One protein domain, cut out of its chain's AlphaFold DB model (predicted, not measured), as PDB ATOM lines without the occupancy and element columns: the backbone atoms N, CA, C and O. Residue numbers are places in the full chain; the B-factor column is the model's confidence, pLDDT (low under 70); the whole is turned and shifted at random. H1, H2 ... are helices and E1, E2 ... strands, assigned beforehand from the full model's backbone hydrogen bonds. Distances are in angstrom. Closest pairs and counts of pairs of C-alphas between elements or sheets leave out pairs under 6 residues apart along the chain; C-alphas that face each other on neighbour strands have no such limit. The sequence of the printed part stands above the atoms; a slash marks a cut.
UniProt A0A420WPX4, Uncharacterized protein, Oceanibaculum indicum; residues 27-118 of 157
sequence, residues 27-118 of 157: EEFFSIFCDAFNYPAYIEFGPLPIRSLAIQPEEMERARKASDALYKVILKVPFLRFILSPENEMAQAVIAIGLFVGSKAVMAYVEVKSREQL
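What this domain is: This is residues 27 to 118 of the 157 residues of an uncharacterized protein of Oceanibaculum indicum (UniProt A0A420WPX4). The model is an open frame: H2 makes one end with H1 crossing it, and the hairpin of E1 and E2 and the long helix H4 both reach away from that end, E1 coming near residues 99 to 110 of H4. Short H3 makes the corner between H2 and H4. The printed part has 92 residues, mostly helix, with four named helices and two named strands in the order H1 E1 E2 H2 H3 H4; the strands form one antiparallel sheet. It is loose, with a radius of gyration of the C-alphas of 15.9 A, and spans 47 by 34 by 21 A.

How they stand to each other: Start at H1, residues 27 to 38: its residues 29 to 33 alone touch residues 64 to 71 of H2, residues 57 to 76, the closest C-alphas being those of Phe 30 and Ser 67, 5.9 A apart. They run opposite ways at a steep tilt of 59 degrees. In the hairpin of E1, residues 42 to 45, and E2, residues 48 to 51, find N 50 and O 43 within hydrogen-bond range at 3.2 A. H2 touches H3, residues 78 to 84, only at the corner, closest at the C-alphas of Ile 74 and Leu 80, 5.2 A. H4, residues 89 to 116, is apart from H2; its closest C-alpha to E1 is Met 107, 6.8 A from that of Phe 45. Every O i to N i+4 pair is within hydrogen-bond range in H1 and H4, 14 of 16 in H2, and 0 of 3 in H3, where 3 of 4 O i to N i+3 pairs are.

Where its parts are: Find C-alpha 27 at (-14.308, 39.036, -0.581), where H1 begins its 16.5 A. H2 covers 29.4 A, with a kink of 27 degrees near residue 64. H4 runs 39.5 A to C-alpha 116 at (28.520, 39.172, -14.967).

The domain as a whole: The C-alphas of Glu 27 and Leu 118, the two farthest apart, are 48.2 A apart. The printed part has no cut, and its links are tight. Confidence is under 70 in residues 39 to 53 and 86 to 118.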
ATOM      1  N   GLU A  27     -13.875  37.926   0.285       88.31
ATOM      2  CA  GLU A  27     -14.308  39.036  -0.581       88.31
ATOM      3  C   GLU A  27     -13.428  40.280  -0.425       88.31
ATOM      4  O   GLU A  27     -13.039  40.918  -1.400       88.31
ATOM      5  N   GLU A  28     -13.091  40.613   0.818       83.88
ATOM      6  CA  GLU A  28     -12.251  41.761   1.144       83.88
ATOM      7  C   GLU A  28     -10.818  41.539   0.652       83.88
ATOM      8  O   GLU A  28     -10.225  42.416   0.025       83.88
ATOM      9  N   PHE A  29     -10.299  40.321   0.822       85.94
ATOM     10  CA  PHE A  29      -9.026  39.914   0.241       85.94
ATOM     11  C   PHE A  29      -9.039  39.985  -1.289       85.94
ATOM     12  O   PHE A  29      -8.060  40.440  -1.876       85.94
ATOM     13  N   PHE A  30     -10.129  39.582  -1.948       88.12
ATOM     14  CA  PHE A  30     -10.250  39.690  -3.401       88.12
ATOM     15  C   PHE A  30     -10.267  41.148  -3.878       88.12
ATOM     16  O   PHE A  30      -9.629  41.458  -4.884       88.12
ATOM     17  N   SER A  31     -10.923  42.054  -3.148       83.88
ATOM     18  CA  SER A  31     -10.870  43.492  -3.445       83.88
ATOM     19  C   SER A  31      -9.434  44.016  -3.377       83.88
ATOM     20  O   SER A  31      -8.942  44.580  -4.351       83.88
ATOM     21  N   ILE A  32      -8.727  43.734  -2.277       80.44
ATOM     22  CA  ILE A  32      -7.324  44.136  -2.084       80.44
ATOM     23  C   ILE A  32      -6.420  43.515  -3.156       80.44
ATOM     24  O   ILE A  32      -5.505  44.163  -3.663       80.44
ATOM     25  N   PHE A  33      -6.682  42.259  -3.527       82.50
ATOM     26  CA  PHE A  33      -5.984  41.572  -4.605       82.50
ATOM     27  C   PHE A  33      -6.157  42.327  -5.926       82.50
ATOM     28  O   PHE A  33      -5.165  42.647  -6.566       82.50
ATOM     29  N   CYS A  34      -7.381  42.684  -6.315       83.25
ATOM     30  CA  CYS A  34      -7.624  43.473  -7.524       83.25
ATOM     31  C   CYS A  34      -6.948  44.850  -7.472       83.25
ATOM     32  O   CYS A  34      -6.321  45.260  -8.453       83.25
ATOM     33  N   ASP A  35      -7.011  45.533  -6.330       79.19
ATOM     34  CA  ASP A  35      -6.381  46.841  -6.137       79.19
ATOM     35  C   ASP A  35      -4.855  46.769  -6.276       79.19
ATOM     36  O   ASP A  35      -4.248  47.642  -6.897       79.19
ATOM     37  N   ALA A  36      -4.228  45.694  -5.792       74.75
ATOM     38  CA  ALA A  36      -2.789  45.481  -5.924       74.75
ATOM     39  C   ALA A  36      -2.336  45.352  -7.390       74.75
ATOM     40  O   ALA A  36      -1.267  45.848  -7.742       74.75
ATOM     41  N   PHE A  37      -3.145  44.729  -8.255       73.94
ATOM     42  CA  PHE A  37      -2.850  44.616  -9.690       73.94
ATOM     43  C   PHE A  37      -3.236  45.876 -10.477       73.94
ATOM     44  O   PHE A  37      -2.586  46.198 -11.474       73.94
ATOM     45  N   ASN A  38      -4.248  46.614 -10.015       70.50
ATOM     46  CA  ASN A  38      -4.643  47.903 -10.584       70.50
ATOM     47  C   ASN A  38      -3.725  49.054 -10.171       70.50
ATOM     48  O   ASN A  38      -3.730  50.098 -10.827       70.50
ATOM     49  N   TYR A  39      -2.924  48.883  -9.116       66.19
ATOM     50  CA  TYR A  39      -1.934  49.873  -8.738       66.19
ATOM     51  C   TYR A  39      -0.904  50.016  -9.869       66.19
ATOM     52  O   TYR A  39      -0.254  49.031 -10.242       66.19
ATOM     53  N   PRO A  40      -0.719  51.223 -10.436       58.19
ATOM     54  CA  PRO A  40       0.256  51.466 -11.489       58.19
ATOM     55  C   PRO A  40       1.667  51.485 -10.885       58.19
ATOM     56  O   PRO A  40       2.326  52.520 -10.810       58.19
ATOM     57  N   ALA A  41       2.144  50.327 -10.430       56.44
ATOM     58  CA  ALA A  41       3.529  50.143 -10.052       56.44
ATOM     59  C   ALA A  41       4.368  50.075 -11.331       56.44
ATOM     60  O   ALA A  41       4.257  49.140 -12.129       56.44
ATOM     61  N   TYR A  42       5.207  51.088 -11.520       53.88
ATOM     62  CA  TYR A  42       6.336  51.022 -12.433       53.88
ATOM     63  C   TYR A  42       7.495  50.430 -11.641       53.88
ATOM     64  O   TYR A  42       8.141  51.131 -10.863       53.88
ATOM     65  N   ILE A  43       7.718  49.122 -11.768       57.03
ATOM     66  CA  ILE A  43       8.914  48.512 -11.194       57.03
ATOM     67  C   ILE A  43       9.906  48.327 -12.338       57.03
ATOM     68  O   ILE A  43       9.706  47.525 -13.252       57.03
ATOM     69  N   GLU A  44      10.970  49.124 -12.309       52.22
ATOM     70  CA  GLU A  44      12.090  49.009 -13.238       52.22
ATOM     71  C   GLU A  44      12.865  47.712 -12.935       52.22
ATOM     72  O   GLU A  44      13.795  47.677 -12.139       52.22
ATOM     73  N   PHE A  45      12.449  46.600 -13.540       51.09
ATOM     74  CA  PHE A  45      13.153  45.317 -13.490       51.09
ATOM     75  C   PHE A  45      14.138  45.221 -14.670       51.09
ATOM     76  O   PHE A  45      13.891  44.544 -15.667       51.09
ATOM     77  N   GLY A  46      15.283  45.897 -14.578       55.69
ATOM     78  CA  GLY A  46      16.315  45.834 -15.624       55.69
ATOM     79  C   GLY A  46      15.871  46.431 -16.971       55.69
ATOM     80  O   GLY A  46      15.112  47.396 -16.972       55.69
ATOM     81  N   PRO A  47      16.345  45.925 -18.132       55.91
ATOM     82  CA  PRO A  47      16.158  46.595 -19.426       55.91
ATOM     83  C   PRO A  47      14.701  46.622 -19.919       55.91
ATOM     84  O   PRO A  47      14.426  47.211 -20.963       55.91
ATOM     85  N   LEU A  48      13.775  45.977 -19.204       48.62
ATOM     86  CA  LEU A  48      12.362  45.927 -19.546       48.62
ATOM     87  C   LEU A  48      11.539  46.416 -18.346       48.62
ATOM     88  O   LEU A  48      11.508  45.738 -17.319       48.62
ATOM     89  N   PRO A  49      10.857  47.571 -18.445       56.69
ATOM     90  CA  PRO A  49       9.958  48.012 -17.388       56.69
ATOM     91  C   PRO A  49       8.818  46.999 -17.248       56.69
ATOM     92  O   PRO A  49       8.047  46.787 -18.188       56.69
ATOM     93  N   ILE A  50       8.704  46.366 -16.077       55.47
ATOM     94  CA  ILE A  50       7.558  45.511 -15.776       55.47
ATOM     95  C   ILE A  50       6.445  46.439 -15.314       55.47
ATOM     96  O   ILE A  50       6.458  46.978 -14.207       55.47
ATOM     97  N   ARG A  51       5.489  46.653 -16.214       61.00
ATOM     98  CA  ARG A  51       4.245  47.346 -15.909       61.00
ATOM     99  C   ARG A  51       3.304  46.346 -15.248       61.00
ATOM    100  O   ARG A  51       3.060  45.286 -15.825       61.00
ATOM    101  N   SER A  52       2.766  46.685 -14.075       59.62
ATOM    102  CA  SER A  52       1.631  45.933 -13.529       59.62
ATOM    103  C   SER A  52       0.508  45.930 -14.568       59.62
ATOM    104  O   SER A  52       0.068  46.993 -15.020       59.62
ATOM    105  N   LEU A  53       0.110  44.742 -15.020       67.81
ATOM    106  CA  LEU A  53      -1.014  44.578 -15.930       67.81
ATOM    107  C   LEU A  53      -2.276  44.507 -15.078       67.81
ATOM    108  O   LEU A  53      -2.446  43.578 -14.289       67.81
ATOM    109  N   ALA A  54      -3.141  45.503 -15.247       77.44
ATOM    110  CA  ALA A  54      -4.474  45.482 -14.671       77.44
ATOM    111  C   ALA A  54      -5.214  44.221 -15.137       77.44
ATOM    112  O   ALA A  54      -5.126  43.845 -16.312       77.44
ATOM    113  N   ILE A  55      -5.949  43.599 -14.217       77.25
ATOM    114  CA  ILE A  55      -6.780  42.428 -14.507       77.25
ATOM    115  C   ILE A  55      -7.837  42.846 -15.530       77.25
ATOM    116  O   ILE A  55      -8.602  43.780 -15.283       77.25
ATOM    117  N   GLN A  56      -7.884  42.170 -16.680       86.12
ATOM    118  CA  GLN A  56      -8.898  42.470 -17.688       86.12
ATOM    119  C   GLN A  56     -10.266  41.885 -17.288       86.12
ATOM    120  O   GLN A  56     -10.321  40.881 -16.568       86.12
ATOM    121  N   PRO A  57     -11.394  42.456 -17.754       87.19
ATOM    122  CA  PRO A  57     -12.730  41.950 -17.426       87.19
ATOM    123  C   PRO A  57     -12.920  40.456 -17.733       87.19
ATOM    124  O   PRO A  57     -13.494  39.724 -16.928       87.19
ATOM    125  N   GLU A  58     -12.380  39.972 -18.853       88.88
ATOM    126  CA  GLU A  58     -12.395  38.561 -19.262       88.88
ATOM    127  C   GLU A  58     -11.514  37.639 -18.395       88.88
ATOM    128  O   GLU A  58     -11.585  36.409 -18.485       88.88
ATOM    129  N   GLU A  59     -10.665  38.210 -17.544       81.31
ATOM    130  CA  GLU A  59      -9.797  37.487 -16.619       81.31
ATOM    131  C   GLU A  59     -10.372  37.425 -15.202       81.31
ATOM    132  O   GLU A  59      -9.886  36.627 -14.403       81.31
ATOM    133  N   MET A  60     -11.434  38.180 -14.893       88.75
ATOM    134  CA  MET A  60     -11.974  38.309 -13.533       88.75
ATOM    135  C   MET A  60     -12.348  36.974 -12.884       88.75
ATOM    136  O   MET A  60     -12.044  36.756 -11.713       88.75
ATOM    137  N   GLU A  61     -12.938  36.036 -13.629       89.19
ATOM    138  CA  GLU A  61     -13.272  34.714 -13.077       89.19
ATOM    139  C   GLU A  61     -12.008  33.917 -12.700       89.19
ATOM    140  O   GLU A  61     -11.962  33.222 -11.682       89.19
ATOM    141  N   ARG A  62     -10.948  34.035 -13.508       84.31
ATOM    142  CA  ARG A  62      -9.659  33.380 -13.250       84.31
ATOM    143  C   ARG A  62      -8.916  34.063 -12.107       84.31
ATOM    144  O   ARG A  62      -8.395  33.369 -11.236       84.31
ATOM    145  N   ALA A  63      -8.926  35.393 -12.073       82.06
ATOM    146  CA  ALA A  63      -8.373  36.189 -10.985       82.06
ATOM    147  C   ALA A  63      -9.048  35.855  -9.652       82.06
ATOM    148  O   ALA A  63      -8.364  35.681  -8.646       82.06
ATOM    149  N   ARG A  64     -10.373  35.655  -9.656       89.12
ATOM    150  CA  ARG A  64     -11.107  35.240  -8.462       89.12
ATOM    151  C   ARG A  64     -10.659  33.875  -7.954       89.12
ATOM    152  O   ARG A  64     -10.279  33.751  -6.796       89.12
ATOM    153  N   LYS A  65     -10.597  32.868  -8.833       87.94
ATOM    154  CA  LYS A  65     -10.105  31.525  -8.469       87.94
ATOM    155  C   LYS A  65      -8.674  31.560  -7.928       87.94
ATOM    156  O   LYS A  65      -8.357  30.832  -6.989       87.94
ATOM    157  N   ALA A  66      -7.813  32.395  -8.513       82.94
ATOM    158  CA  ALA A  66      -6.440  32.574  -8.054       82.94
ATOM    159  C   ALA A  66      -6.382  33.218  -6.661       82.94
ATOM    160  O   ALA A  66      -5.659  32.729  -5.793       82.94
ATOM    161  N   SER A  67      -7.178  34.263  -6.430       87.00
ATOM    162  CA  SER A  67      -7.286  34.933  -5.133       87.00
ATOM    163  C   SER A  67      -7.815  33.990  -4.047       87.00
ATOM    164  O   SER A  67      -7.170  33.840  -3.011       87.00
ATOM    165  N   ASP A  68      -8.890  33.241  -4.314       88.75
ATOM    166  CA  ASP A  68      -9.450  32.270  -3.364       88.75
ATOM    167  C   ASP A  68      -8.435  31.164  -3.015       88.75
ATOM    168  O   ASP A  68      -8.320  30.726  -1.866       88.75
ATOM    169  N   ALA A  69      -7.678  30.685  -4.009       84.56
ATOM    170  CA  ALA A  69      -6.624  29.698  -3.794       84.56
ATOM    171  C   ALA A  69      -5.491  30.268  -2.929       84.56
ATOM    172  O   ALA A  69      -5.032  29.600  -1.998       84.56
ATOM    173  N   LEU A  70      -5.074  31.506  -3.200       82.31
ATOM    174  CA  LEU A  70      -4.045  32.199  -2.435       82.31
ATOM    175  C   LEU A  70      -4.491  32.437  -0.988       82.31
ATOM    176  O   LEU A  70      -3.739  32.119  -0.069       82.31
ATOM    177  N   TYR A  71      -5.728  32.885  -0.768       85.31
ATOM    178  CA  TYR A  71      -6.309  33.057   0.563       85.31
ATOM    179  C   TYR A  71      -6.266  31.751   1.370       85.31
ATOM    180  O   TYR A  71      -5.775  31.712   2.501       85.31
ATOM    181  N   LYS A  72      -6.671  30.629   0.756       88.62
ATOM    182  CA  LYS A  72      -6.599  29.293   1.377       88.62
ATOM    183  C   LYS A  72      -5.169  28.877   1.719       88.62
ATOM    184  O   LYS A  72      -4.953  28.233   2.745       88.62
ATOM    185  N   VAL A  73      -4.195  29.207   0.872       83.88
ATOM    186  CA  VAL A  73      -2.774  28.939   1.146       83.88
ATOM    187  C   VAL A  73      -2.287  29.782   2.322       83.88
ATOM    188  O   VAL A  73      -1.664  29.238   3.231       83.88
ATOM    189  N   ILE A  74      -2.624  31.071   2.356       83.06
ATOM    190  CA  ILE A  74      -2.242  31.973   3.445       83.06
ATOM    191  C   ILE A  74      -2.807  31.482   4.785       83.06
ATOM    192  O   ILE A  74      -2.086  31.432   5.780       83.06
ATOM    193  N   LEU A  75      -4.056  31.010   4.813       85.81
ATOM    194  CA  LEU A  75      -4.637  30.406   6.015       85.81
ATOM    195  C   LEU A  75      -3.878  29.153   6.484       85.81
ATOM    196  O   LEU A  75      -3.755  28.916   7.691       85.81
ATOM    197  N   LYS A  76      -3.343  28.350   5.557       86.12
ATOM    198  CA  LYS A  76      -2.585  27.128   5.871       86.12
ATOM    199  C   LYS A  76      -1.158  27.399   6.340       86.12
ATOM    200  O   LYS A  76      -0.626  26.582   7.086       86.12
ATOM    201  N   VAL A  77      -0.544  28.510   5.931       82.94
ATOM    202  CA  VAL A  77       0.849  28.847   6.253       82.94
ATOM    203  C   VAL A  77       0.877  29.901   7.365       82.94
ATOM    204  O   VAL A  77       0.636  31.073   7.086       82.94
ATOM    205  N   PRO A  78       1.204  29.544   8.626       80.31
ATOM    206  CA  PRO A  78       1.111  30.467   9.760       80.31
ATOM    207  C   PRO A  78       1.908  31.759   9.571       80.31
ATOM    208  O   PRO A  78       1.431  32.829   9.931       80.31
ATOM    209  N   PHE A  79       3.083  31.661   8.943       78.25
ATOM    210  CA  PHE A  79       3.932  32.812   8.648       78.25
ATOM    211  C   PHE A  79       3.315  33.784   7.636       78.25
ATOM    212  O   PHE A  79       3.727  34.924   7.621       78.25
ATOM    213  N   LEU A  80       2.343  33.391   6.808       78.44
ATOM    214  CA  LEU A  80       1.699  34.303   5.849       78.44
ATOM    215  C   LEU A  80       0.429  34.952   6.407       78.44
ATOM    216  O   LEU A  80      -0.074  35.905   5.821       78.44
ATOM    217  N   ARG A  81      -0.096  34.473   7.541       82.44
ATOM    218  CA  ARG A  81      -1.371  34.949   8.105       82.44
ATOM    219  C   ARG A  81      -1.365  36.429   8.475       82.44
ATOM    220  O   ARG A  81      -2.437  37.020   8.508       82.44
ATOM    221  N   PHE A  82      -0.190  37.030   8.692       77.19
ATOM    222  CA  PHE A  82      -0.078  38.475   8.922       77.19
ATOM    223  C   PHE A  82      -0.666  39.293   7.764       77.19
ATOM    224  O   PHE A  82      -1.156  40.386   8.005       77.19
ATOM    225  N   ILE A  83      -0.669  38.755   6.536       76.88
ATOM    226  CA  ILE A  83      -1.236  39.410   5.346       76.88
ATOM    227  C   ILE A  83      -2.752  39.599   5.485       76.88
ATOM    228  O   ILE A  83      -3.305  40.538   4.927       76.88
ATOM    229  N   LEU A  84      -3.428  38.715   6.225       81.06
ATOM    230  CA  LEU A  84      -4.880  38.762   6.395       81.06
ATOM    231  C   LEU A  84      -5.310  39.522   7.653       81.06
ATOM    232  O   LEU A  84      -6.506  39.691   7.857       81.06
ATOM    233  N   SER A  85      -4.385  39.929   8.523       79.88
ATOM    234  CA  SER A  85      -4.724  40.602   9.779       79.88
ATOM    235  C   SER A  85      -4.980  42.097   9.537       79.88
ATOM    236  O   SER A  85      -4.030  42.808   9.207       79.88
ATOM    237  N   PRO A  86      -6.218  42.594   9.725       64.88
ATOM    238  CA  PRO A  86      -6.579  43.977   9.395       64.88
ATOM    239  C   PRO A  86      -5.904  45.025  10.296       64.88
ATOM    240  O   PRO A  86      -5.648  46.139   9.850       64.88
ATOM    241  N   GLU A  87      -5.570  44.670  11.539       63.38
ATOM    242  CA  GLU A  87      -5.056  45.604  12.557       63.38
ATOM    243  C   GLU A  87      -3.533  45.575  12.727       63.38
ATOM    244  O   GLU A  87      -2.982  46.196  13.633       63.38
ATOM    245  N   ASN A  88      -2.812  44.830  11.888       63.06
ATOM    246  CA  ASN A  88      -1.390  44.644  12.122       63.06
ATOM    247  C   ASN A  88      -0.570  45.750  11.436       63.06
ATOM    248  O   ASN A  88      -0.205  45.632  10.266       63.06
ATOM    249  N   GLU A  89      -0.231  46.807  12.177       58.22
ATOM    250  CA  GLU A  89       0.722  47.846  11.743       58.22
ATOM    251  C   GLU A  89       2.049  47.236  11.264       58.22
ATOM    252  O   GLU A  89       2.650  47.716  10.304       58.22
ATOM    253  N   MET A  90       2.473  46.109  11.854       52.38
ATOM    254  CA  MET A  90       3.643  45.366  11.381       52.38
ATOM    255  C   MET A  90       3.411  44.708  10.022       52.38
ATOM    256  O   MET A  90       4.365  44.580   9.267       52.38
ATOM    257  N   ALA A  91       2.190  44.303   9.664       56.00
ATOM    258  CA  ALA A  91       1.895  43.797   8.322       56.00
ATOM    259  C   ALA A  91       1.958  44.921   7.285       56.00
ATOM    260  O   ALA A  91       2.558  44.736   6.229       56.00
ATOM    261  N   GLN A  92       1.428  46.103   7.608       60.59
ATOM    262  CA  GLN A  92       1.560  47.288   6.755       60.59
ATOM    263  C   GLN A  92       3.028  47.704   6.610       60.59
ATOM    264  O   GLN A  92       3.494  47.934   5.496       60.59
ATOM    265  N   ALA A  93       3.786  47.709   7.710       55.19
ATOM    266  CA  ALA A  93       5.217  47.976   7.696       55.19
ATOM    267  C   ALA A  93       5.989  46.904   6.917       55.19
ATOM    268  O   ALA A  93       6.847  47.253   6.122       55.19
ATOM    269  N   VAL A  94       5.679  45.613   7.061       56.94
ATOM    270  CA  VAL A  94       6.330  44.519   6.316       56.94
ATOM    271  C   VAL A  94       5.965  44.548   4.835       56.94
ATOM    272  O   VAL A  94       6.824  44.250   4.014       56.94
ATOM    273  N   ILE A  95       4.748  44.936   4.459       64.19
ATOM    274  CA  ILE A  95       4.371  45.140   3.054       64.19
ATOM    275  C   ILE A  95       5.096  46.367   2.491       64.19
ATOM    276  O   ILE A  95       5.687  46.278   1.419       64.19
ATOM    277  N   ALA A  96       5.133  47.487   3.217       59.22
ATOM    278  CA  ALA A  96       5.833  48.700   2.793       59.22
ATOM    279  C   ALA A  96       7.354  48.483   2.684       59.22
ATOM    280  O   ALA A  96       7.967  48.793   1.661       59.22
ATOM    281  N   ILE A  97       7.962  47.883   3.712       56.16
ATOM    282  CA  ILE A  97       9.372  47.484   3.742       56.16
ATOM    283  C   ILE A  97       9.619  46.402   2.695       56.16
ATOM    284  O   ILE A  97      10.630  46.455   2.018       56.16
ATOM    285  N   GLY A  98       8.717  45.444   2.508       56.53
ATOM    286  CA  GLY A  98       8.841  44.374   1.520       56.53
ATOM    287  C   GLY A  98       8.804  44.894   0.086       56.53
ATOM    288  O   GLY A  98       9.635  44.496  -0.724       56.53
ATOM    289  N   LEU A  99       7.918  45.840  -0.226       63.25
ATOM    290  CA  LEU A  99       7.885  46.524  -1.520       63.25
ATOM    291  C   LEU A  99       9.149  47.371  -1.734       63.25
ATOM    292  O   LEU A  99       9.735  47.357  -2.819       63.25
ATOM    293  N   PHE A 100       9.626  48.060  -0.698       56.72
ATOM    294  CA  PHE A 100      10.825  48.898  -0.778       56.72
ATOM    295  C   PHE A 100      12.132  48.087  -0.857       56.72
ATOM    296  O   PHE A 100      12.964  48.296  -1.736       56.72
ATOM    297  N   VAL A 101      12.327  47.125   0.040       53.94
ATOM    298  CA  VAL A 101      13.509  46.256   0.102       53.94
ATOM    299  C   VAL A 101      13.488  45.254  -1.043       53.94
ATOM    300  O   VAL A 101      14.527  45.022  -1.647       53.94
ATOM    301  N   GLY A 102      12.324  44.706  -1.396       52.91
ATOM    302  CA  GLY A 102      12.163  43.819  -2.543       52.91
ATOM    303  C   GLY A 102      12.554  44.504  -3.850       52.91
ATOM    304  O   GLY A 102      13.371  43.964  -4.593       52.91
ATOM    305  N   SER A 103      12.075  45.728  -4.094       57.38
ATOM    306  CA  SER A 103      12.484  46.501  -5.279       57.38
ATOM    307  C   SER A 103      13.988  46.817  -5.286       57.38
ATOM    308  O   SER A 103      14.632  46.706  -6.330       57.38
ATOM    309  N   LYS A 104      14.598  47.116  -4.131       53.66
ATOM    310  CA  LYS A 104      16.054  47.341  -4.025       53.66
ATOM    311  C   LYS A 104      16.890  46.067  -4.187       53.66
ATOM    312  O   LYS A 104      17.918  46.110  -4.857       53.66
ATOM    313  N   ALA A 105      16.467  44.943  -3.615       52.47
ATOM    314  CA  ALA A 105      17.157  43.658  -3.719       52.47
ATOM    315  C   ALA A 105      17.125  43.120  -5.155       52.47
ATOM    316  O   ALA A 105      18.128  42.618  -5.657       52.47
ATOM    317  N   VAL A 106      15.998  43.299  -5.843       59.56
ATOM    318  CA  VAL A 106      15.869  43.028  -7.277       59.56
ATOM    319  C   VAL A 106      16.819  43.909  -8.089       59.56
ATOM    320  O   VAL A 106      17.538  43.388  -8.937       59.56
ATOM    321  N   MET A 107      16.862  45.219  -7.828       57.03
ATOM    322  CA  MET A 107      17.776  46.134  -8.524       57.03
ATOM    323  C   MET A 107      19.245  45.758  -8.312       57.03
ATOM    324  O   MET A 107      20.012  45.710  -9.270       57.03
ATOM    325  N   ALA A 108      19.626  45.412  -7.080       55.41
ATOM    326  CA  ALA A 108      20.968  44.928  -6.772       55.41
ATOM    327  C   ALA A 108      21.278  43.608  -7.499       55.41
ATOM    328  O   ALA A 108      22.367  43.445  -8.043       55.41
ATOM    329  N   TYR A 109      20.317  42.682  -7.574       61.97
ATOM    330  CA  TYR A 109      20.464  41.439  -8.333       61.97
ATOM    331  C   TYR A 109      20.645  41.694  -9.838       61.97
ATOM    332  O   TYR A 109      21.504  41.079 -10.470       61.97
ATOM    333  N   VAL A 110      19.885  42.629 -10.418       62.72
ATOM    334  CA  VAL A 110      20.037  43.054 -11.819       62.72
ATOM    335  C   VAL A 110      21.408  43.694 -12.056       62.72
ATOM    336  O   VAL A 110      22.067  43.381 -13.050       62.72
ATOM    337  N   GLU A 111      21.881  44.548 -11.149       62.59
ATOM    338  CA  GLU A 111      23.202  45.170 -11.256       62.59
ATOM    339  C   GLU A 111      24.332  44.132 -11.185       62.59
ATOM    340  O   GLU A 111      25.229  44.132 -12.027       62.59
ATOM    341  N   VAL A 112      24.273  43.194 -10.237       66.44
ATOM    342  CA  VAL A 112      25.257  42.104 -10.129       66.44
ATOM    343  C   VAL A 112      25.250  41.241 -11.394       66.44
ATOM    344  O   VAL A 112      26.298  41.017 -11.996       66.44
ATOM    345  N   LYS A 113      24.070  40.833 -11.869       64.88
ATOM    346  CA  LYS A 113      23.937  39.964 -13.045       64.88
ATOM    347  C   LYS A 113      24.326  40.654 -14.359       64.88
ATOM    348  O   LYS A 113      24.839  40.004 -15.266       64.88
ATOM    349  N   SER A 114      24.098  41.961 -14.484       64.38
ATOM    350  CA  SER A 114      24.535  42.739 -15.656       64.38
ATOM    351  C   SER A 114      26.054  42.920 -15.701       64.38
ATOM    352  O   SER A 114      26.631  42.903 -16.786       64.38
ATOM    353  N   ARG A 115      26.724  42.994 -14.542       61.03
ATOM    354  CA  ARG A 115      28.194  42.983 -14.457       61.03
ATOM    355  C   ARG A 115      28.792  41.631 -14.851       61.03
ATOM    356  O   ARG A 115      29.857  41.607 -15.457       61.03
ATOM    357  N   GLU A 116      28.101  40.528 -14.570       63.25
ATOM    358  CA  GLU A 116      28.520  39.172 -14.967       63.25
ATOM    359  C   GLU A 116      28.349  38.886 -16.471       63.25
ATOM    360  O   GLU A 116      28.999  37.991 -17.003       63.25
ATOM    361  N   GLN A 117      27.494  39.642 -17.169       56.34
ATOM    362  CA  GLN A 117      27.253  39.493 -18.613       56.34
ATOM    363  C   GLN A 117      28.102  40.430 -19.482       56.34
ATOM    364  O   GLN A 117      28.055  40.330 -20.710       56.34
ATOM    365  N   LEU A 118      28.888  41.331 -18.882       53.25
ATOM    366  CA  LEU A 118      29.842  42.141 -19.633       53.25
ATOM    367  C   LEU A 118      30.997  41.240 -20.102       53.25
ATOM    368  O   LEU A 118      31.658  40.623 -19.262       53.25
TER     369      LEU A 118